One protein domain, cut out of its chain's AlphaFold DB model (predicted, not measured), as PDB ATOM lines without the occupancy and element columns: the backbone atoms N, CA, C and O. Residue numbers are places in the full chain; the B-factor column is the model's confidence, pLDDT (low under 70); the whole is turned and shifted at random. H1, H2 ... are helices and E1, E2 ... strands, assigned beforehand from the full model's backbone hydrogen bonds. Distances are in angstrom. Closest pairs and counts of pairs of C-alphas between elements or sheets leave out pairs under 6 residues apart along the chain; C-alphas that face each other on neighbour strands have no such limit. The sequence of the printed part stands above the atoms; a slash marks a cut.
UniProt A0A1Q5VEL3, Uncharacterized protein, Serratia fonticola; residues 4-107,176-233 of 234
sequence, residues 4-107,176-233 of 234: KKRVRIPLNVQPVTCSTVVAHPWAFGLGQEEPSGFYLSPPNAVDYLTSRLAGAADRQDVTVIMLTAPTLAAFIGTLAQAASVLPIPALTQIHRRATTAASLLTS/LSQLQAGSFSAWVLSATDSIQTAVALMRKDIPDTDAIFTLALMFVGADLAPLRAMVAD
ATOM      1  N   LYS A   4      29.467 129.676  53.298       91.69
ATOM      2  CA  LYS A   4      28.466 128.967  52.507       91.69
ATOM      3  C   LYS A   4      27.641 128.117  53.463       91.69
ATOM      4  O   LYS A   4      28.207 127.297  54.180       91.69
ATOM      5  N   LYS A   5      26.332 128.350  53.507       92.06
ATOM      6  CA  LYS A   5      25.409 127.706  54.446       92.06
ATOM      7  C   LYS A   5      24.139 127.238  53.750       92.06
ATOM      8  O   LYS A   5      23.779 127.748  52.686       92.06
ATOM      9  N   ARG A   6      23.460 126.268  54.360       89.88
ATOM     10  CA  ARG A   6      22.153 125.777  53.920       89.88
ATOM     11  C   ARG A   6      21.063 126.472  54.733       89.88
ATOM     12  O   ARG A   6      21.018 126.349  55.952       89.88
ATOM     13  N   VAL A   7      20.179 127.194  54.060       87.88
ATOM     14  CA  VAL A   7      19.041 127.879  54.681       87.88
ATOM     15  C   VAL A   7      17.812 126.978  54.582       87.88
ATOM     16  O   VAL A   7      17.495 126.484  53.497       87.88
ATOM     17  N   ARG A   8      17.140 126.746  55.713       87.88
ATOM     18  CA  ARG A   8      15.921 125.931  55.830       87.88
ATOM     19  C   ARG A   8      14.996 126.488  56.907       87.88
ATOM     20  O   ARG A   8      15.448 127.174  57.820       87.88
ATOM     21  N   ILE A   9      13.713 126.153  56.840       84.25
ATOM     22  CA  ILE A   9      12.761 126.544  57.884       84.25
ATOM     23  C   ILE A   9      12.934 125.621  59.108       84.25
ATOM     24  O   ILE A   9      12.842 124.401  58.958       84.25
ATOM     25  N   PRO A  10      13.218 126.154  60.313       79.50
ATOM     26  CA  PRO A  10      13.341 125.353  61.529       79.50
ATOM     27  C   PRO A  10      11.970 124.889  62.048       79.50
ATOM     28  O   PRO A  10      10.936 125.450  61.698       79.50
ATOM     29  N   LEU A  11      11.967 123.885  62.934       69.06
ATOM     30  CA  LEU A  11      10.739 123.318  63.512       69.06
ATOM     31  C   LEU A  11       9.929 124.346  64.321       69.06
ATOM     32  O   LEU A  11       8.705 124.356  64.250       69.06
ATOM     33  N   ASN A  12      10.623 125.232  65.039       73.81
ATOM     34  CA  ASN A  12      10.031 126.318  65.816       73.81
ATOM     35  C   ASN A  12      10.461 127.662  65.223       73.81
ATOM     36  O   ASN A  12      11.526 128.184  65.555       73.81
ATOM     37  N   VAL A  13       9.639 128.214  64.334       72.69
ATOM     38  CA  VAL A  13       9.865 129.550  63.773       72.69
ATOM     39  C   VAL A  13       9.285 130.587  64.728       72.69
ATOM     40  O   VAL A  13       8.088 130.578  65.006       72.69
ATOM     41  N   GLN A  14      10.126 131.491  65.222       78.88
ATOM     42  CA  GLN A  14       9.665 132.675  65.945       78.88
ATOM     43  C   GLN A  14       9.526 133.857  64.977       78.88
ATOM     44  O   GLN A  14      10.316 133.960  64.032       78.88
ATOM     45  N   PRO A  15       8.547 134.755  65.186       81.50
ATOM     46  CA  PRO A  15       8.426 135.955  64.372       81.50
ATOM     47  C   PRO A  15       9.665 136.839  64.547       81.50
ATOM     48  O   PRO A  15      10.101 137.105  65.665       81.50
ATOM     49  N   VAL A  16      10.220 137.313  63.431       84.25
ATOM     50  CA  VAL A  16      11.375 138.220  63.413       84.25
ATOM     51  C   VAL A  16      10.902 139.607  63.012       84.25
ATOM     52  O   VAL A  16      10.295 139.774  61.956       84.25
ATOM     53  N   THR A  17      11.217 140.612  63.827       85.50
ATOM     54  CA  THR A  17      11.018 142.019  63.459       85.50
ATOM     55  C   THR A  17      12.341 142.581  62.962       85.50
ATOM     56  O   THR A  17      13.288 142.725  63.733       85.50
ATOM     57  N   CYS A  18      12.421 142.882  61.668       88.75
ATOM     58  CA  CYS A  18      13.631 143.425  61.063       88.75
ATOM     59  C   CYS A  18      13.319 144.336  59.874       88.75
ATOM     60  O   CYS A  18      12.276 144.225  59.228       88.75
ATOM     61  N   SER A  19      14.255 145.234  59.590       89.69
ATOM     62  CA  SER A  19      14.315 146.007  58.356       89.69
ATOM     63  C   SER A  19      15.025 145.184  57.289       89.69
ATOM     64  O   SER A  19      16.127 144.688  57.523       89.69
ATOM     65  N   THR A  20      14.418 145.072  56.109       90.19
ATOM     66  CA  THR A  20      14.976 144.305  54.989       90.19
ATOM     67  C   THR A  20      15.412 145.240  53.871       90.19
ATOM     68  O   THR A  20      14.618 146.029  53.360       90.19
ATOM     69  N   VAL A  21      16.668 145.120  53.450       91.06
ATOM     70  CA  VAL A  21      17.232 145.813  52.290       91.06
ATOM     71  C   VAL A  21      17.614 144.772  51.249       91.06
ATOM     72  O   VAL A  21      18.264 143.776  51.561       91.06
ATOM     73  N   VAL A  22      17.213 145.001  49.999       92.12
ATOM     74  CA  VAL A  22      17.447 144.063  48.897       92.12
ATOM     75  C   VAL A  22      18.288 144.733  47.818       92.12
ATOM     76  O   VAL A  22      17.925 145.788  47.302       92.12
ATOM     77  N   ALA A  23      19.405 144.103  47.471       93.12
ATOM     78  CA  ALA A  23      20.290 144.474  46.378       93.12
ATOM     79  C   ALA A  23      20.135 143.449  45.250       93.12
ATOM     80  O   ALA A  23      20.341 142.257  45.471       93.12
ATOM     81  N   HIS A  24      19.747 143.886  44.053       92.88
ATOM     82  CA  HIS A  24      19.538 142.999  42.905       92.88
ATOM     83  C   HIS A  24      19.829 143.720  41.579       92.88
ATOM     84  O   HIS A  24      19.800 144.952  41.551       92.88
ATOM     85  N   PRO A  25      20.031 142.994  40.457       90.88
ATOM     86  CA  PRO A  25      20.455 143.587  39.181       90.88
ATOM     87  C   PRO A  25      19.469 144.584  38.584       90.88
ATOM     88  O   PRO A  25      19.824 145.390  37.745       90.88
ATOM     89  N   TRP A  26      18.217 144.544  39.017       90.31
ATOM     90  CA  TRP A  26      17.180 145.440  38.522       90.31
ATOM     91  C   TRP A  26      16.762 146.524  39.519       90.31
ATOM     92  O   TRP A  26      15.705 147.141  39.347       90.31
ATOM     93  N   ALA A  27      17.525 146.695  40.599       88.12
ATOM     94  CA  ALA A  27      17.309 147.779  41.539       88.12
ATOM     95  C   ALA A  27      17.747 149.092  40.884       88.12
ATOM     96  O   ALA A  27      18.818 149.176  40.276       88.12
ATOM     97  N   PHE A  28      16.899 150.113  40.997       81.50
ATOM     98  CA  PHE A  28      17.149 151.416  40.392       81.50
ATOM     99  C   PHE A  28      18.454 152.026  40.926       81.50
ATOM    100  O   PHE A  28      18.640 152.119  42.139       81.50
ATOM    101  N   GLY A  29      19.351 152.427  40.019       81.31
ATOM    102  CA  GLY A  29      20.642 153.040  40.356       81.31
ATOM    103  C   GLY A  29      21.707 152.085  40.911       81.31
ATOM    104  O   GLY A  29      22.769 152.555  41.305       81.31
ATOM    105  N   LEU A  30      21.442 150.774  40.958       86.94
ATOM    106  CA  LEU A  30      22.398 149.757  41.417       86.94
ATOM    107  C   LEU A  30      22.804 148.796  40.296       86.94
ATOM    108  O   LEU A  30      23.978 148.459  40.154       86.94
ATOM    109  N   GLY A  31      21.820 148.334  39.527       83.06
ATOM    110  CA  GLY A  31      22.062 147.484  38.370       83.06
ATOM    111  C   GLY A  31      22.870 148.193  37.293       83.06
ATOM    112  O   GLY A  31      22.561 149.334  36.954       83.06
ATOM    113  N   GLN A  32      23.859 147.502  36.730       84.50
ATOM    114  CA  GLN A  32      24.538 147.938  35.513       84.50
ATOM    115  C   GLN A  32      23.684 147.528  34.314       84.50
ATOM    116  O   GLN A  32      23.449 146.335  34.098       84.50
ATOM    117  N   GLU A  33      23.176 148.518  33.585       85.06
ATOM    118  CA  GLU A  33      22.401 148.315  32.363       85.06
ATOM    119  C   GLU A  33      23.344 148.291  31.162       85.06
ATOM    120  O   GLU A  33      23.979 149.287  30.829       85.06
ATOM    121  N   GLU A  34      23.420 147.136  30.515       83.75
ATOM    122  CA  GLU A  34      24.162 146.913  29.279       83.75
ATOM    123  C   GLU A  34      23.183 146.487  28.173       83.75
ATOM    124  O   GLU A  34      22.103 145.955  28.463       83.75
ATOM    125  N   PRO A  35      23.542 146.618  26.882       78.19
ATOM    126  CA  PRO A  35      22.701 146.148  25.779       78.19
ATOM    127  C   PRO A  35      22.326 144.658  25.881       78.19
ATOM    128  O   PRO A  35      21.288 144.239  25.360       78.19
ATOM    129  N   SER A  36      23.165 143.858  26.548       76.81
ATOM    130  CA  SER A  36      22.958 142.429  26.798       76.81
ATOM    131  C   SER A  36      22.048 142.121  27.994       76.81
ATOM    132  O   SER A  36      21.548 140.998  28.087       76.81
ATOM    133  N   GLY A  37      21.792 143.080  28.890       83.50
ATOM    134  CA  GLY A  37      20.927 142.894  30.055       83.50
ATOM    135  C   GLY A  37      21.332 143.712  31.282       83.50
ATOM    136  O   GLY A  37      22.147 144.623  31.212       83.50
ATOM    137  N   PHE A  38      20.744 143.360  32.425       87.25
ATOM    138  CA  PHE A  38      21.030 143.981  33.719       87.25
ATOM    139  C   PHE A  38      21.918 143.071  34.563       87.25
ATOM    140  O   PHE A  38      21.579 141.900  34.764       87.25
ATOM    141  N   TYR A  39      23.002 143.619  35.105       91.19
ATOM    142  CA  TYR A  39      24.008 142.867  35.855       91.19
ATOM    143  C   TYR A  39      24.314 143.516  37.206       91.19
ATOM    144  O   TYR A  39      24.170 144.726  37.386       91.19
ATOM    145  N   LEU A  40      24.735 142.702  38.174       93.31
ATOM    146  CA  LEU A  40      25.202 143.169  39.478       93.31
ATOM    147  C   LEU A  40      26.255 142.208  40.021       93.31
ATOM    148  O   LEU A  40      25.952 141.048  40.311       93.31
ATOM    149  N   SER A  41      27.476 142.710  40.191       93.12
ATOM    150  CA  SER A  41      28.572 141.966  40.807       93.12
ATOM    151  C   SER A  41      28.453 141.959  42.341       93.12
ATOM    152  O   SER A  41      27.886 142.899  42.919       93.12
ATOM    153  N   PRO A  42      29.006 140.945  43.034       93.31
ATOM    154  CA  PRO A  42      28.981 140.891  44.493       93.31
ATOM    155  C   PRO A  42      29.633 142.090  45.190       93.31
ATOM    156  O   PRO A  42      29.032 142.592  46.142       93.31
ATOM    157  N   PRO A  43      30.782 142.625  44.724       93.38
ATOM    158  CA  PRO A  43      31.359 143.828  45.318       93.38
ATOM    159  C   PRO A  43      30.414 145.033  45.276       93.38
ATOM    160  O   PRO A  43      30.190 145.670  46.303       93.38
ATOM    161  N   ASN A  44      29.762 145.274  44.135       93.12
ATOM    162  CA  ASN A  44      28.811 146.380  43.986       93.12
ATOM    163  C   ASN A  44      27.573 146.193  44.878       93.12
ATOM    164  O   ASN A  44      27.050 147.159  45.439       93.12
ATOM    165  N   ALA A  45      27.104 144.950  45.043       93.19
ATOM    166  CA  ALA A  45      26.014 144.638  45.962       93.19
ATOM    167  C   ALA A  45      26.406 144.942  47.419       93.19
ATOM    168  O   ALA A  45      25.630 145.562  48.147       93.19
ATOM    169  N   VAL A  46      27.616 144.559  47.837       93.19
ATOM    170  CA  VAL A  46      28.151 144.844  49.177       93.19
ATOM    171  C   VAL A  46      28.310 146.347  49.410       93.19
ATOM    172  O   VAL A  46      27.907 146.852  50.461       93.19
ATOM    173  N   ASP A  47      28.838 147.089  48.439       92.88
ATOM    174  CA  ASP A  47      28.965 148.545  48.540       92.88
ATOM    175  C   ASP A  47      27.607 149.222  48.729       92.88
ATOM    176  O   ASP A  47      27.442 150.052  49.626       92.88
ATOM    177  N   TYR A  48      26.597 148.790  47.976       93.38
ATOM    178  CA  TYR A  48      25.236 149.272  48.158       93.38
ATOM    179  C   TYR A  48      24.689 148.967  49.554       93.38
ATOM    180  O   TYR A  48      24.195 149.875  50.225       93.38
ATOM    181  N   LEU A  49      24.806 147.725  50.032       92.12
ATOM    182  CA  LEU A  49      24.317 147.346  51.360       92.12
ATOM    183  C   LEU A  49      25.012 148.137  52.472       92.12
ATOM    184  O   LEU A  49      24.347 148.675  53.356       92.12
ATOM    185  N   THR A  50      26.335 148.278  52.399       91.38
ATOM    186  CA  THR A  50      27.096 149.051  53.392       91.38
ATOM    187  C   THR A  50      26.746 150.538  53.359       91.38
ATOM    188  O   THR A  50      26.648 151.150  54.419       91.38
ATOM    189  N   SER A  51      26.456 151.115  52.185       91.25
ATOM    190  CA  SER A  51      25.971 152.499  52.086       91.25
ATOM    191  C   SER A  51      24.608 152.699  52.757       91.25
ATOM    192  O   SER A  51      24.348 153.757  53.320       91.25
ATOM    193  N   ARG A  52      23.743 151.673  52.764       89.62
ATOM    194  CA  ARG A  52      22.433 151.713  53.439       89.62
ATOM    195  C   ARG A  52      22.525 151.595  54.955       89.62
ATOM    196  O   ARG A  52      21.583 151.978  55.638       89.62
ATOM    197  N   LEU A  53      23.646 151.097  55.472       86.75
ATOM    198  CA  LEU A  53      23.935 151.084  56.905       86.75
ATOM    199  C   LEU A  53      24.495 152.422  57.406       86.75
ATOM    200  O   LEU A  53      24.522 152.647  58.614       86.75
ATOM    201  N   ALA A  54      24.915 153.321  56.507       81.12
ATOM    202  CA  ALA A  54      25.371 154.654  56.880       81.12
ATOM    203  C   ALA A  54      24.188 155.471  57.434       81.12
ATOM    204  O   ALA A  54      23.350 155.963  56.683       81.12
ATOM    205  N   GLY A  55      24.110 155.578  58.764       75.38
ATOM    206  CA  GLY A  55      23.038 156.275  59.485       75.38
ATOM    207  C   GLY A  55      22.087 155.371  60.279       75.38
ATOM    208  O   GLY A  55      21.165 155.881  60.910       75.38
ATOM    209  N   ALA A  56      22.295 154.051  60.274       80.06
ATOM    210  CA  ALA A  56      21.587 153.136  61.168       80.06
ATOM    211  C   ALA A  56      22.163 153.193  62.599       80.06
ATOM    212  O   ALA A  56      23.295 153.624  62.807       80.06
ATOM    213  N   ALA A  57      21.377 152.777  63.597       77.31
ATOM    214  CA  ALA A  57      21.811 152.787  64.995       77.31
ATOM    215  C   ALA A  57      22.907 151.736  65.241       77.31
ATOM    216  O   ALA A  57      22.721 150.573  64.898       77.31
ATOM    217  N   ASP A  58      24.006 152.118  65.893       76.00
ATOM    218  CA  ASP A  58      25.220 151.288  66.010       76.00
ATOM    219  C   ASP A  58      25.001 149.890  66.620       76.00
ATOM    220  O   ASP A  58      25.692 148.937  66.253       76.00
ATOM    221  N   ARG A  59      24.023 149.756  67.526       84.19
ATOM    222  CA  ARG A  59      23.711 148.520  68.263       84.19
ATOM    223  C   ARG A  59      22.564 147.751  67.619       84.19
ATOM    224  O   ARG A  59      21.450 147.717  68.143       84.19
ATOM    225  N   GLN A  60      22.830 147.182  66.450       86.94
ATOM    226  CA  GLN A  60      21.888 146.324  65.735       86.94
ATOM    227  C   GLN A  60      22.578 145.060  65.229       86.94
ATOM    228  O   GLN A  60      23.750 145.069  64.843       86.94
ATOM    229  N   ASP A  61      21.812 143.977  65.212       89.94
ATOM    230  CA  ASP A  61      22.176 142.734  64.558       89.94
ATOM    231  C   ASP A  61      21.980 142.883  63.051       89.94
ATOM    232  O   ASP A  61      20.979 143.437  62.583       89.94
ATOM    233  N   VAL A  62      22.937 142.361  62.285       91.06
ATOM    234  CA  VAL A  62      22.918 142.383  60.822       91.06
ATOM    235  C   VAL A  62      23.168 140.976  60.302       91.06
ATOM    236  O   VAL A  62      24.213 140.381  60.572       91.06
ATOM    237  N   THR A  63      22.242 140.463  59.495       92.12
ATOM    238  CA  THR A  63      22.425 139.210  58.757       92.12
ATOM    239  C   THR A  63      22.247 139.460  57.271       92.12
ATOM    240  O   THR A  63      21.251 140.036  56.843       92.12
ATOM    241  N   VAL A  64      23.205 138.998  56.474       93.56
ATOM    242  CA  VAL A  64      23.178 139.102  55.017       93.56
ATOM    243  C   VAL A  64      23.156 137.711  54.408       93.56
ATOM    244  O   VAL A  64      23.964 136.859  54.773       93.56
ATOM    245  N   ILE A  65      22.241 137.499  53.469       93.81
ATOM    246  CA  ILE A  65      22.145 136.303  52.637       93.81
ATOM    247  C   ILE A  65      22.406 136.731  51.198       93.81
ATOM    248  O   ILE A  65      21.689 137.571  50.659       93.81
ATOM    249  N   MET A  66      23.421 136.152  50.570       94.75
ATOM    250  CA  MET A  66      23.823 136.459  49.209       94.75
ATOM    251  C   MET A  66      23.758 135.218  48.322       94.75
ATOM    252  O   MET A  66      24.228 134.134  48.676       94.75
ATOM    253  N   LEU A  67      23.154 135.399  47.153       93.75
ATOM    254  CA  LEU A  67      23.010 134.411  46.099       93.75
ATOM    255  C   LEU A  67      23.741 134.929  44.866       93.75
ATOM    256  O   LEU A  67      23.442 136.016  44.370       93.75
ATOM    257  N   THR A  68      24.686 134.140  44.382       93.62
ATOM    258  CA  THR A  68      25.555 134.453  43.249       93.62
ATOM    259  C   THR A  68      25.371 133.397  42.170       93.62
ATOM    260  O   THR A  68      25.167 132.214  42.454       93.62
ATOM    261  N   ALA A  69      25.406 133.820  40.911       93.06
ATOM    262  CA  ALA A  69      25.384 132.910  39.778       93.06
ATOM    263  C   ALA A  69      26.151 133.497  38.580       93.06
ATOM    264  O   ALA A  69      26.076 134.702  38.319       93.06
ATOM    265  N   PRO A  70      26.852 132.651  37.804       90.50
ATOM    266  CA  PRO A  70      27.578 133.096  36.616       90.50
ATOM    267  C   PRO A  70      26.661 133.307  35.403       90.50
ATOM    268  O   PRO A  70      27.022 134.023  34.478       90.50
ATOM    269  N   THR A  71      25.475 132.689  35.375       90.12
ATOM    270  CA  THR A  71      24.541 132.766  34.242       90.12
ATOM    271  C   THR A  71      23.119 133.057  34.709       90.12
ATOM    272  O   THR A  71      22.733 132.690  35.820       90.12
ATOM    273  N   LEU A  72      22.311 133.669  33.837       89.50
ATOM    274  CA  LEU A  72      20.912 133.992  34.138       89.50
ATOM    275  C   LEU A  72      20.083 132.727  34.417       89.50
ATOM    276  O   LEU A  72      19.246 132.729  35.311       89.50
ATOM    277  N   ALA A  73      20.337 131.634  33.692       90.62
ATOM    278  CA  ALA A  73      19.637 130.366  33.892       90.62
ATOM    279  C   ALA A  73      19.937 129.751  35.270       90.62
ATOM    280  O   ALA A  73      19.012 129.366  35.986       90.62
ATOM    281  N   ALA A  74      21.215 129.721  35.674       91.12
ATOM    282  CA  ALA A  74      21.600 129.272  37.010       91.12
ATOM    283  C   ALA A  74      21.002 130.185  38.091       91.12
ATOM    284  O   ALA A  74      20.490 129.702  39.097       91.12
ATOM    285  N   PHE A  75      20.991 131.499  37.846       92.62
ATOM    286  CA  PHE A  75      20.403 132.474  38.755       92.62
ATOM    287  C   PHE A  75      18.900 132.249  38.966       92.62
ATOM    288  O   PHE A  75      18.445 132.228  40.105       92.62
ATOM    289  N   ILE A  76      18.135 132.013  37.893       92.56
ATOM    290  CA  ILE A  76      16.702 131.684  37.967       92.56
ATOM    291  C   ILE A  76      16.478 130.426  38.811       92.56
ATOM    292  O   ILE A  76      15.611 130.434  39.682       92.56
ATOM    293  N   GLY A  77      17.272 129.372  38.594       91.31
ATOM    294  CA  GLY A  77      17.175 128.131  39.367       91.31
ATOM    295  C   GLY A  77      17.405 128.350  40.864       91.31
ATOM    296  O   GLY A  77      16.602 127.909  41.687       91.31
ATOM    297  N   THR A  78      18.453 129.096  41.220       90.88
ATOM    298  CA  THR A  78      18.753 129.441  42.618       90.88
ATOM    299  C   THR A  78      17.663 130.323  43.235       90.88
ATOM    300  O   THR A  78      17.269 130.105  44.379       90.88
ATOM    301  N   LEU A  79      17.121 131.287  42.481       90.88
ATOM    302  CA  LEU A  79      16.015 132.137  42.930       90.88
ATOM    303  C   LEU A  79      14.721 131.350  43.155       90.88
ATOM    304  O   LEU A  79      14.007 131.638  44.111       90.88
ATOM    305  N   ALA A  80      14.420 130.366  42.306       90.12
ATOM    306  CA  ALA A  80      13.243 129.515  42.459       90.12
ATOM    307  C   ALA A  80      13.311 128.692  43.754       90.12
ATOM    308  O   ALA A  80      12.337 128.650  44.505       90.12
ATOM    309  N   GLN A  81      14.477 128.105  44.052       87.69
ATOM    310  CA  GLN A  81      14.713 127.384  45.309       87.69
ATOM    311  C   GLN A  81      14.657 128.316  46.525       87.69
ATOM    312  O   GLN A  81      14.079 127.973  47.550       87.69
ATOM    313  N   ALA A  82      15.227 129.518  46.424       87.50
ATOM    314  CA  ALA A  82      15.168 130.486  47.515       87.50
ATOM    315  C   ALA A  82      13.731 130.969  47.776       87.50
ATOM    316  O   ALA A  82      13.321 131.068  48.929       87.50
ATOM    317  N   ALA A  83      12.949 131.233  46.724       87.38
ATOM    318  CA  ALA A  83      11.570 131.702  46.837       87.38
ATOM    319  C   ALA A  83      10.600 130.630  47.363       87.38
ATOM    320  O   ALA A  83       9.581 130.995  47.947       87.38
ATOM    321  N   SER A  84      10.897 129.336  47.180       84.12
ATOM    322  CA  SER A  84      10.087 128.252  47.755       84.12
ATOM    323  C   SER A  84      10.326 128.064  49.256       84.12
ATOM    324  O   SER A  84       9.400 127.700  49.972       84.12
ATOM    325  N   VAL A  85      11.542 128.343  49.739       84.06
ATOM    326  CA  VAL A  85      11.910 128.216  51.162       84.06
ATOM    327  C   VAL A  85      11.631 129.498  51.941       84.06
ATOM    328  O   VAL A  85      11.211 129.454  53.092       84.06
ATOM    329  N   LEU A  86      11.875 130.657  51.334       81.19
ATOM    330  CA  LEU A  86      11.714 131.959  51.968       81.19
ATOM    331  C   LEU A  86      10.912 132.868  51.022       81.19
ATOM    332  O   LEU A  86      11.508 133.612  50.240       81.19
ATOM    333  N   PRO A  87       9.565 132.820  51.052       73.44
ATOM    334  CA  PRO A  87       8.714 133.565  50.125       73.44
ATOM    335  C   PRO A  87       8.659 135.061  50.479       73.44
ATOM    336  O   PRO A  87       7.622 135.614  50.838       73.44
ATOM    337  N   ILE A  88       9.797 135.751  50.382       81.56
ATOM    338  CA  ILE A  88       9.870 137.207  50.499       81.56
ATOM    339  C   ILE A  88       9.305 137.800  49.205       81.56
ATOM    340  O   ILE A  88       9.778 137.433  48.126       81.56
ATOM    341  N   PRO A  89       8.374 138.771  49.259       84.81
ATOM    342  CA  PRO A  89       7.794 139.371  48.057       84.81
ATOM    343  C   PRO A  89       8.842 139.864  47.049       84.81
ATOM    344  O   PRO A  89       8.688 139.664  45.845       84.81
ATOM    345  N   ALA A  90       9.943 140.444  47.538       85.06
ATOM    346  CA  ALA A  90      11.069 140.859  46.709       85.06
ATOM    347  C   ALA A  90      11.711 139.681  45.951       85.06
ATOM    348  O   ALA A  90      11.958 139.799  44.754       85.06
ATOM    349  N   LEU A  91      11.914 138.526  46.596       85.94
ATOM    350  CA  LEU A  91      12.446 137.320  45.947       85.94
ATOM    351  C   LEU A  91      11.532 136.836  44.821       85.94
ATOM    352  O   LEU A  91      11.995 136.612  43.703       85.94
ATOM    353  N   THR A  92      10.227 136.739  45.078       87.56
ATOM    354  CA  THR A  92       9.245 136.304  44.074       87.56
ATOM    355  C   THR A  92       9.177 137.271  42.890       87.56
ATOM    356  O   THR A  92       9.105 136.848  41.734       87.56
ATOM    357  N   GLN A  93       9.238 138.579  43.155       88.69
ATOM    358  CA  GLN A  93       9.270 139.604  42.111       88.69
ATOM    359  C   GLN A  93      10.536 139.507  41.255       88.69
ATOM    360  O   GLN A  93      10.447 139.575  40.027       88.69
ATOM    361  N   ILE A  94      11.700 139.319  41.883       89.94
ATOM    362  CA  ILE A  94      12.991 139.206  41.195       89.94
ATOM    363  C   ILE A  94      13.042 137.923  40.365       89.94
ATOM    364  O   ILE A  94      13.442 137.983  39.206       89.94
ATOM    365  N   HIS A  95      12.554 136.798  40.894       90.19
ATOM    366  CA  HIS A  95      12.419 135.550  40.141       90.19
ATOM    367  C   HIS A  95      11.563 135.743  38.881       90.19
ATOM    368  O   HIS A  95      12.018 135.444  37.779       90.19
ATOM    369  N   ARG A  96      10.367 136.336  39.009       89.75
ATOM    370  CA  ARG A  96       9.490 136.626  37.859       89.75
ATOM    371  C   ARG A  96      10.150 137.559  36.841       89.75
ATOM    372  O   ARG A  96       9.951 137.421  35.636       89.75
ATOM    373  N   ARG A  97      10.921 138.539  37.312       89.75
ATOM    374  CA  ARG A  97      11.638 139.467  36.432       89.75
ATOM    375  C   ARG A  97      12.779 138.766  35.696       89.75
ATOM    376  O   ARG A  97      12.928 138.982  34.497       89.75
ATOM    377  N   ALA A  98      13.518 137.891  36.374       88.25
ATOM    378  CA  ALA A  98      14.580 137.088  35.780       88.25
ATOM    379  C   ALA A  98      14.040 136.121  34.713       88.25
ATOM    380  O   ALA A  98      14.593 136.057  33.616       88.25
ATOM    381  N   THR A  99      12.925 135.434  34.981       89.56
ATOM    382  CA  THR A  99      12.289 134.537  34.000       89.56
ATOM    383  C   THR A  99      11.761 135.296  32.788       89.56
ATOM    384  O   THR A  99      11.951 134.852  31.659       89.56
ATOM    385  N   THR A 100      11.186 136.480  33.004       87.75
ATOM    386  CA  THR A 100      10.730 137.357  31.916       87.75
ATOM    387  C   THR A 100      11.907 137.864  31.078       87.75
ATOM    388  O   THR A 100      11.832 137.895  29.853       87.75
ATOM    389  N   ALA A 101      13.027 138.230  31.710       85.62
ATOM    390  CA  ALA A 101      14.241 138.623  30.997       85.62
ATOM    391  C   ALA A 101      14.779 137.474  30.125       85.62
ATOM    392  O   ALA A 101      15.134 137.695  28.969       85.62
ATOM    393  N   ALA A 102      14.761 136.238  30.635       85.50
ATOM    394  CA  ALA A 102      15.142 135.061  29.860       85.50
ATOM    395  C   ALA A 102      14.189 134.803  28.677       85.50
ATOM    396  O   ALA A 102      14.657 134.550  27.568       85.50
ATOM    397  N   SER A 103      12.870 134.928  28.870       83.88
ATOM    398  CA  SER A 103      11.897 134.765  27.777       83.88
ATOM    399  C   SER A 103      11.965 135.884  26.736       83.88
ATOM    400  O   SER A 103      11.647 135.673  25.571       83.88
ATOM    401  N   LEU A 104      12.376 137.092  27.126       81.62
ATOM    402  CA  LEU A 104      12.581 138.193  26.181       81.62
ATOM    403  C   LEU A 104      13.780 137.933  25.265       81.62
ATOM    404  O   LEU A 104      13.712 138.263  24.083       81.62
ATOM    405  N   LEU A 105      14.853 137.317  25.773       73.25
ATOM    406  CA  LEU A 105      15.999 136.930  24.944       73.25
ATOM    407  C   LEU A 105      15.608 135.892  23.884       73.25
ATOM    408  O   LEU A 105      16.054 136.003  22.745       73.25
ATOM    409  N   THR A 106      14.738 134.935  24.222       72.75
ATOM    410  CA  THR A 106      14.234 133.948  23.254       72.75
ATOM    411  C   THR A 106      13.215 134.553  22.288       72.75
ATOM    412  O   THR A 106      13.304 134.330  21.084       72.75
ATOM    413  N   SER A 107      12.284 135.375  22.778       69.75
ATOM    414  CA  SER A 107      11.264 136.017  21.938       69.75
ATOM    415  C   SER A 107      11.844 137.074  20.995       69.75
ATOM    416  O   SER A 107      11.353 137.198  19.880       69.75
ATOM    417  N   LEU A 176       3.367 122.134  56.608       79.31
ATOM    418  CA  LEU A 176       4.554 122.424  57.410       79.31
ATOM    419  C   LEU A 176       5.728 121.501  57.050       79.31
ATOM    420  O   LEU A 176       6.854 121.979  56.904       79.31
ATOM    421  N   SER A 177       5.484 120.200  56.866       79.00
ATOM    422  CA  SER A 177       6.536 119.244  56.502       79.00
ATOM    423  C   SER A 177       7.103 119.514  55.103       79.00
ATOM    424  O   SER A 177       8.320 119.472  54.914       79.00
ATOM    425  N   GLN A 178       6.257 119.890  54.140       80.56
ATOM    426  CA  GLN A 178       6.688 120.300  52.801       80.56
ATOM    427  C   GLN A 178       7.544 121.571  52.832       80.56
ATOM    428  O   GLN A 178       8.582 121.633  52.172       80.56
ATOM    429  N   LEU A 179       7.154 122.562  53.635       75.94
ATOM    430  CA  LEU A 179       7.933 123.784  53.835       75.94
ATOM    431  C   LEU A 179       9.306 123.501  54.474       75.94
ATOM    432  O   LEU A 179      10.301 124.125  54.108       75.94
ATOM    433  N   GLN A 180       9.381 122.533  55.392       77.69
ATOM    434  CA  GLN A 180      10.627 122.114  56.046       77.69
ATOM    435  C   GLN A 180      11.536 121.257  55.155       77.69
ATOM    436  O   GLN A 180      12.752 121.245  55.355       77.69
ATOM    437  N   ALA A 181      10.973 120.547  54.175       78.88
ATOM    438  CA  ALA A 181      11.743 119.759  53.214       78.88
ATOM    439  C   ALA A 181      12.561 120.647  52.258       78.88
ATOM    440  O   ALA A 181      13.600 120.227  51.742       78.88
ATOM    441  N   GLY A 182      12.110 121.883  52.035       82.38
ATOM    442  CA  GLY A 182      12.813 122.860  51.220       82.38
ATOM    443  C   GLY A 182      14.085 123.376  51.895       82.38
ATOM    444  O   GLY A 182      14.080 123.825  53.042       82.38
ATOM    445  N   SER A 183      15.191 123.377  51.154       86.00
ATOM    446  CA  SER A 183      16.406 124.081  51.559       86.00
ATOM    447  C   SER A 183      17.147 124.634  50.348       86.00
ATOM    448  O   SER A 183      17.022 124.103  49.244       86.00
ATOM    449  N   PHE A 184      17.928 125.693  50.550       88.56
ATOM    450  CA  PHE A 184      18.790 126.252  49.509       88.56
ATOM    451  C   PHE A 184      20.163 126.613  50.071       88.56
ATOM    452  O   PHE A 184      20.319 126.858  51.267       88.56
ATOM    453  N   SER A 185      21.178 126.623  49.207       90.00
ATOM    454  CA  SER A 185      22.535 127.027  49.587       90.00
ATOM    455  C   SER A 185      22.763 128.496  49.258       90.00
ATOM    456  O   SER A 185      22.473 128.929  48.144       90.00
ATOM    457  N   ALA A 186      23.310 129.246  50.209       92.88
ATOM    458  CA  ALA A 186      23.613 130.662  50.051       92.88
ATOM    459  C   ALA A 186      24.883 131.045  50.810       92.88
ATOM    460  O   ALA A 186      25.301 130.362  51.746       92.88
ATOM    461  N   TRP A 187      25.481 132.166  50.426       93.62
ATOM    462  CA  TRP A 187      26.521 132.801  51.219       93.62
ATOM    463  C   TRP A 187      25.868 133.614  52.326       93.62
ATOM    464  O   TRP A 187      25.060 134.497  52.057       93.62
ATOM    465  N   VAL A 188      26.194 133.309  53.577       93.12
ATOM    466  CA  VAL A 188      25.618 133.972  54.744       93.12
ATOM    467  C   VAL A 188      26.710 134.646  55.554       93.12
ATOM    468  O   VAL A 188      27.791 134.095  55.778       93.12
ATOM    469  N   LEU A 189      26.401 135.848  56.020       93.38
ATOM    470  CA  LEU A 189      27.196 136.607  56.968       93.38
ATOM    471  C   LEU A 189      26.280 137.089  58.085       93.38
ATOM    472  O   LEU A 189      25.156 137.513  57.839       93.38
ATOM    473  N   SER A 190      26.735 137.008  59.328       91.06
ATOM    474  CA  SER A 190      26.009 137.564  60.470       91.06
ATOM    475  C   SER A 190      26.971 138.277  61.406       91.06
ATOM    476  O   SER A 190      28.084 137.801  61.636       91.06
ATOM    477  N   ALA A 191      26.531 139.412  61.930       90.12
ATOM    478  CA  ALA A 191      27.203 140.205  62.945       90.12
ATOM    479  C   ALA A 191      26.173 140.618  64.006       90.12
ATOM    480  O   ALA A 191      25.003 140.823  63.686       90.12
ATOM    481  N   THR A 192      26.607 140.705  65.261       88.44
ATOM    482  CA  THR A 192      25.739 140.953  66.421       88.44
ATOM    483  C   THR A 192      26.227 142.182  67.175       88.44
ATOM    484  O   THR A 192      27.438 142.353  67.315       88.44
ATOM    485  N   ASP A 193      25.292 143.016  67.636       84.12
ATOM    486  CA  ASP A 193      25.525 144.225  68.454       84.12
ATOM    487  C   ASP A 193      26.551 145.232  67.872       84.12
ATOM    488  O   ASP A 193      27.129 146.034  68.602       84.12
ATOM    489  N   SER A 194      26.820 145.198  66.557       86.50
ATOM    490  CA  SER A 194      27.728 146.150  65.900       86.50
ATOM    491  C   SER A 194      27.573 146.184  64.377       86.50
ATOM    492  O   SER A 194      28.009 145.276  63.655       86.50
ATOM    493  N   ILE A 195      27.059 147.306  63.870       87.50
ATOM    494  CA  ILE A 195      26.966 147.581  62.428       87.50
ATOM    495  C   ILE A 195      28.352 147.749  61.795       87.50
ATOM    496  O   ILE A 195      28.604 147.265  60.695       87.50
ATOM    497  N   GLN A 196      29.284 148.392  62.488       88.12
ATOM    498  CA  GLN A 196      30.649 148.648  62.025       88.12
ATOM    499  C   GLN A 196      31.385 147.333  61.782       88.12
ATOM    500  O   GLN A 196      32.050 147.161  60.757       88.12
ATOM    501  N   THR A 197      31.205 146.375  62.692       88.50
ATOM    502  CA  THR A 197      31.723 145.017  62.525       88.50
ATOM    503  C   THR A 197      31.067 144.337  61.327       88.50
ATOM    504  O   THR A 197      31.765 143.718  60.528       88.50
ATOM    505  N   ALA A 198      29.752 144.501  61.135       88.00
ATOM    506  CA  ALA A 198      29.059 143.985  59.955       88.00
ATOM    507  C   ALA A 198      29.634 144.556  58.647       88.00
ATOM    508  O   ALA A 198      29.930 143.796  57.728       88.00
ATOM    509  N   VAL A 199      29.862 145.873  58.573       90.06
ATOM    510  CA  VAL A 199      30.451 146.564  57.410       90.06
ATOM    511  C   VAL A 199      31.858 146.056  57.111       90.06
ATOM    512  O   VAL A 199      32.154 145.718  55.964       90.06
ATOM    513  N   ALA A 200      32.712 145.949  58.131       90.19
ATOM    514  CA  ALA A 200      34.064 145.426  57.969       90.19
ATOM    515  C   ALA A 200      34.057 143.964  57.494       90.19
ATOM    516  O   ALA A 200      34.806 143.601  56.589       90.19
ATOM    517  N   LEU A 201      33.180 143.131  58.064       90.00
ATOM    518  CA  LEU A 201      33.051 141.729  57.679       90.00
ATOM    519  C   LEU A 201      32.479 141.557  56.271       90.00
ATOM    520  O   LEU A 201      32.897 140.634  55.584       90.00
ATOM    521  N   MET A 202      31.543 142.409  55.842       90.25
ATOM    522  CA  MET A 202      30.961 142.334  54.500       90.25
ATOM    523  C   MET A 202      31.990 142.641  53.415       90.25
ATOM    524  O   MET A 202      31.989 141.977  52.383       90.25
ATOM    525  N   ARG A 203      32.874 143.616  53.659       91.19
ATOM    526  CA  ARG A 203      33.945 144.010  52.728       91.19
ATOM    527  C   ARG A 203      35.097 143.011  52.684       91.19
ATOM    528  O   ARG A 203      35.854 142.994  51.718       91.19
ATOM    529  N   LYS A 204      35.243 142.196  53.727       90.06
ATOM    530  CA  LYS A 204      36.298 141.194  53.833       90.06
ATOM    531  C   LYS A 204      35.870 139.888  53.158       90.06
ATOM    532  O   LYS A 204      34.839 139.327  53.518       90.06
ATOM    533  N   ASP A 205      36.700 139.381  52.245       87.19
ATOM    534  CA  ASP A 205      36.538 138.076  51.585       87.19
ATOM    535  C   ASP A 205      35.164 137.901  50.904       87.19
ATOM    536  O   ASP A 205      34.428 136.952  51.180       87.19
ATOM    537  N   ILE A 206      34.797 138.853  50.036       90.75
ATOM    538  CA  ILE A 206      33.540 138.813  49.273       90.75
ATOM    539  C   ILE A 206      33.534 137.555  48.386       90.75
ATOM    540  O   ILE A 206      34.465 137.374  47.599       90.75
ATOM    541  N   PRO A 207      32.517 136.681  48.484       89.38
ATOM    542  CA  PRO A 207      32.503 135.437  47.733       89.38
ATOM    543  C   PRO A 207      32.111 135.648  46.267       89.38
ATOM    544  O   PRO A 207      31.361 136.566  45.933       89.38
ATOM    545  N   ASP A 208      32.601 134.742  45.415       87.38
ATOM    546  CA  ASP A 208      32.301 134.640  43.982       87.38
ATOM    547  C   ASP A 208      32.384 135.979  43.231       87.38
ATOM    548  O   ASP A 208      31.480 136.319  42.473       87.38
ATOM    549  N   THR A 209      33.464 136.746  43.422       88.56
ATOM    550  CA  THR A 209      33.642 138.090  42.832       88.56
ATOM    551  C   THR A 209      33.461 138.146  41.315       88.56
ATOM    552  O   THR A 209      33.100 139.197  40.789       88.56
ATOM    553  N   ASP A 210      33.669 137.020  40.633       87.62
ATOM    554  CA  ASP A 210      33.546 136.880  39.181       87.62
ATOM    555  C   ASP A 210      32.094 136.642  38.717       87.62
ATOM    556  O   ASP A 210      31.809 136.611  37.519       87.62
ATOM    557  N   ALA A 211      31.150 136.459  39.646       89.75
ATOM    558  CA  ALA A 211      29.740 136.295  39.323       89.75
ATOM    559  C   ALA A 211      29.125 137.615  38.830       89.75
ATOM    560  O   ALA A 211      29.302 138.681  39.416       89.75
ATOM    561  N   ILE A 212      28.330 137.524  37.763       89.56
ATOM    562  CA  ILE A 212      27.679 138.682  37.129       89.56
ATOM    563  C   ILE A 212      26.220 138.873  37.575       89.56
ATOM    564  O   ILE A 212      25.659 139.960  37.413       89.56
ATOM    565  N   PHE A 213      25.600 137.830  38.142       91.44
ATOM    566  CA  PHE A 213      24.262 137.892  38.726       91.44
ATOM    567  C   PHE A 213      24.339 137.695  40.232       91.44
ATOM    568  O   PHE A 213      24.615 136.595  40.714       91.44
ATOM    569  N   THR A 214      24.040 138.765  40.962       93.62
ATOM    570  CA  THR A 214      24.028 138.756  42.422       93.62
ATOM    571  C   THR A 214      22.712 139.275  42.961       93.62
ATOM    572  O   THR A 214      22.190 140.297  42.516       93.62
ATOM    573  N   LEU A 215      22.204 138.584  43.970       93.69
ATOM    574  CA  LEU A 215      21.154 139.053  44.852       93.69
ATOM    575  C   LEU A 215      21.700 139.036  46.276       93.69
ATOM    576  O   LEU A 215      22.161 137.994  46.734       93.69
ATOM    577  N   ALA A 216      21.590 140.149  46.993       93.69
ATOM    578  CA  ALA A 216      21.928 140.205  48.407       93.69
ATOM    579  C   ALA A 216      20.745 140.748  49.220       93.69
ATOM    580  O   ALA A 216      20.183 141.801  48.916       93.69
ATOM    581  N   LEU A 217      20.359 139.997  50.244       92.94
ATOM    582  CA  LEU A 217      19.308 140.316  51.200       92.94
ATOM    583  C   LEU A 217      19.973 140.652  52.525       92.94
ATOM    584  O   LEU A 217      20.643 139.799  53.100       92.94
ATOM    585  N   MET A 218      19.792 141.870  53.009       93.38
ATOM    586  CA  MET A 218      20.282 142.303  54.310       93.38
ATOM    587  C   MET A 218      19.105 142.512  55.252       93.38
ATOM    588  O   MET A 218      18.185 143.267  54.945       93.38
ATOM    589  N   PHE A 219      19.174 141.866  56.405       91.88
ATOM    590  CA  PHE A 219      18.240 142.009  57.509       91.88
ATOM    591  C   PHE A 219      18.947 142.744  58.639       91.88
ATOM    592  O   PHE A 219      20.065 142.378  59.004       91.88
ATOM    593  N   VAL A 220      18.300 143.775  59.175       90.94
ATOM    594  CA  VAL A 220      18.817 144.587  60.279       90.94
ATOM    595  C   VAL A 220      17.753 144.674  61.365       90.94
ATOM    596  O   VAL A 220      16.607 145.020  61.080       90.94
ATOM    597  N   GLY A 221      18.099 144.356  62.608       88.31
ATOM    598  CA  GLY A 221      17.140 144.350  63.713       88.31
ATOM    599  C   GLY A 221      17.811 144.309  65.080       88.31
ATOM    600  O   GLY A 221      19.026 144.209  65.175       88.31
ATOM    601  N   ALA A 222      17.015 144.405  66.145       84.75
ATOM    602  CA  ALA A 222      17.531 144.287  67.512       84.75
ATOM    603  C   ALA A 222      17.866 142.832  67.880       84.75
ATOM    604  O   ALA A 222      18.844 142.591  68.576       84.75
ATOM    605  N   ASP A 223      17.072 141.875  67.391       84.88
ATOM    606  CA  ASP A 223      17.316 140.444  67.565       84.88
ATOM    607  C   ASP A 223      17.044 139.696  66.254       84.88
ATOM    608  O   ASP A 223      15.913 139.641  65.762       84.88
ATOM    609  N   LEU A 224      18.106 139.127  65.677       85.56
ATOM    610  CA  LEU A 224      18.042 138.266  64.492       85.56
ATOM    611  C   LEU A 224      18.350 136.796  64.820       85.56
ATOM    612  O   LEU A 224      18.669 136.012  63.923       85.56
ATOM    613  N   ALA A 225      18.282 136.383  66.089       84.44
ATOM    614  CA  ALA A 225      18.485 134.992  66.494       84.44
ATOM    615  C   ALA A 225      17.576 133.995  65.750       84.44
ATOM    616  O   ALA A 225      18.110 132.986  65.276       84.44
ATOM    617  N   PRO A 226      16.267 134.256  65.531       84.06
ATOM    618  CA  PRO A 226      15.435 133.290  64.819       84.06
ATOM    619  C   PRO A 226      15.824 133.161  63.341       84.06
ATOM    620  O   PRO A 226      15.775 132.063  62.798       84.06
ATOM    621  N   LEU A 227      16.293 134.244  62.705       83.75
ATOM    622  CA  LEU A 227      16.786 134.205  61.325       83.75
ATOM    623  C   LEU A 227      18.106 133.430  61.231       83.75
ATOM    624  O   LEU A 227      18.283 132.624  60.322       83.75
ATOM    625  N   ARG A 228      19.006 133.593  62.207       83.75
ATOM    626  CA  ARG A 228      20.237 132.792  62.305       83.75
ATOM    627  C   ARG A 228      19.953 131.307  62.539       83.75
ATOM    628  O   ARG A 228      20.668 130.477  61.990       83.75
ATOM    629  N   ALA A 229      18.897 130.966  63.279       84.06
ATOM    630  CA  ALA A 229      18.484 129.578  63.497       84.06
ATOM    631  C   ALA A 229      18.003 128.871  62.213       84.06
ATOM    632  O   ALA A 229      18.041 127.643  62.138       84.06
ATOM    633  N   MET A 230      17.594 129.626  61.185       84.19
ATOM    634  CA  MET A 230      17.262 129.079  59.860       84.19
ATOM    635  C   MET A 230      18.500 128.628  59.076       84.19
ATOM    636  O   MET A 230      18.390 127.917  58.074       84.19
ATOM    637  N   VAL A 231      19.685 129.068  59.495       83.81
ATOM    638  CA  VAL A 231      20.923 128.880  58.754       83.81
ATOM    639  C   VAL A 231      21.710 127.726  59.373       83.81
ATOM    640  O   VAL A 231      22.309 127.862  60.437       83.81
ATOM    641  N   ALA A 232      21.724 126.584  58.689       79.69
ATOM    642  CA  ALA A 232      22.486 125.402  59.074       79.69
ATOM    643  C   ALA A 232      23.808 125.311  58.293       79.69
ATOM    644  O   ALA A 232      23.923 125.815  57.170       79.69
ATOM    645  N   ASP A 233      24.804 124.646  58.877       69.44
ATOM    646  CA  ASP A 233      26.037 124.316  58.158       69.44
ATOM    647  C   ASP A 233      25.747 123.293  57.033       69.44
ATOM    648  O   ASP A 233      24.752 122.558  57.086       69.44
TER     649      ASP A 233
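This is residues 4 to 107 and 176 to 233 of the 234 residues of an uncharacterized protein of Serratia fonticola (UniProt A0A1Q5VEL3). A strongly twisted sheet of six strands, order E2, E7, E5, E6, E1, E8, makes the core, with H1 and H5 side by side over one face and H2 over the other. H3 folds back along H2 and runs past one end of the sheet, as does a small hairpin, E3 and E4. The printed part has 162 residues, with six named helices and eight named strands in the order E1 E2 E3 E4 H1 E5 H2 H3 H4 E6 H5 E7 H6 E8. Both sheets are antiparallel, and the class is mixed. The whole is compact, with a radius of gyration of the C-alphas of 15.6 A and spans of 48 by 40 by 24 A.

Start at E1, residues 4 to 8, between E8, residues 231 to 233 (N 6 to O 232, 2.9 A), and E6, residues 183 to 191 (N 5 to O 186, 2.9 A). E6 bends by 70 degrees at residue 186; its residues 187 to 191 pair with E5, residues 61 to 69 (N 64 to O 189, 2.8 A). Next come E7, residues 213 to 221 (N 65 to O 217, 2.8 A), and edge strand E2, residues 19 to 23 (N 21 to O 218, 2.8 A). In the hairpin of E3, residues 32 to 34, and E4, residues 37 to 39, N 32 and O 39 are 2.9 A apart. H1, residues 42 to 53, is over E2 and E7 at a height of 8.4 A. It touches H5, residues 195 to 203, on the same face, at a shallow tilt of 11 degrees, opposite ways; C-alphas 50 and 199 come closest, 5.8 A. E6, H5, E7 form a split strand-helix-strand unit, E5 between its strands, with a right-handed crossover. H2, residues 72 to 85, is on the opposite face at a height of 7.3 A, making three layers, helices on both faces. H2 and H3, residues 89 to 107, form a helical hairpin, C-alphas 79 and 95 closest at 5.7 A; H3 only grazes the sheet. H4, residues 176 to 181, only just touches H2, with 3 pairs of C-alphas within 8 A, through residues 84 to 85 of H2 alone. H6, residues 225 to 229, is on the sheet, over none of its strands. In all six helices every O i to N i+4 pair is within hydrogen-bond range.

Find C-alpha 4 at (28.466, 128.967, 52.507), where E1 begins. E5 and E7 each span 26.8 A, H3 26.6 A, E6 22.5 A and H2 20.1 A. E8 ends at C-alpha 233, (26.037, 124.316, 58.158).

The C-alphas of Arg 59 and Ser 107 are farthest apart, 49.6 A. Residues 108 to 175 are not printed; C-alphas 107 and 176 are 38.6 A apart across this cut. Of the links printed whole, none is long. Mean pLDDT of the printed part is 87.0; residues 11, 107 and 233 are under 70.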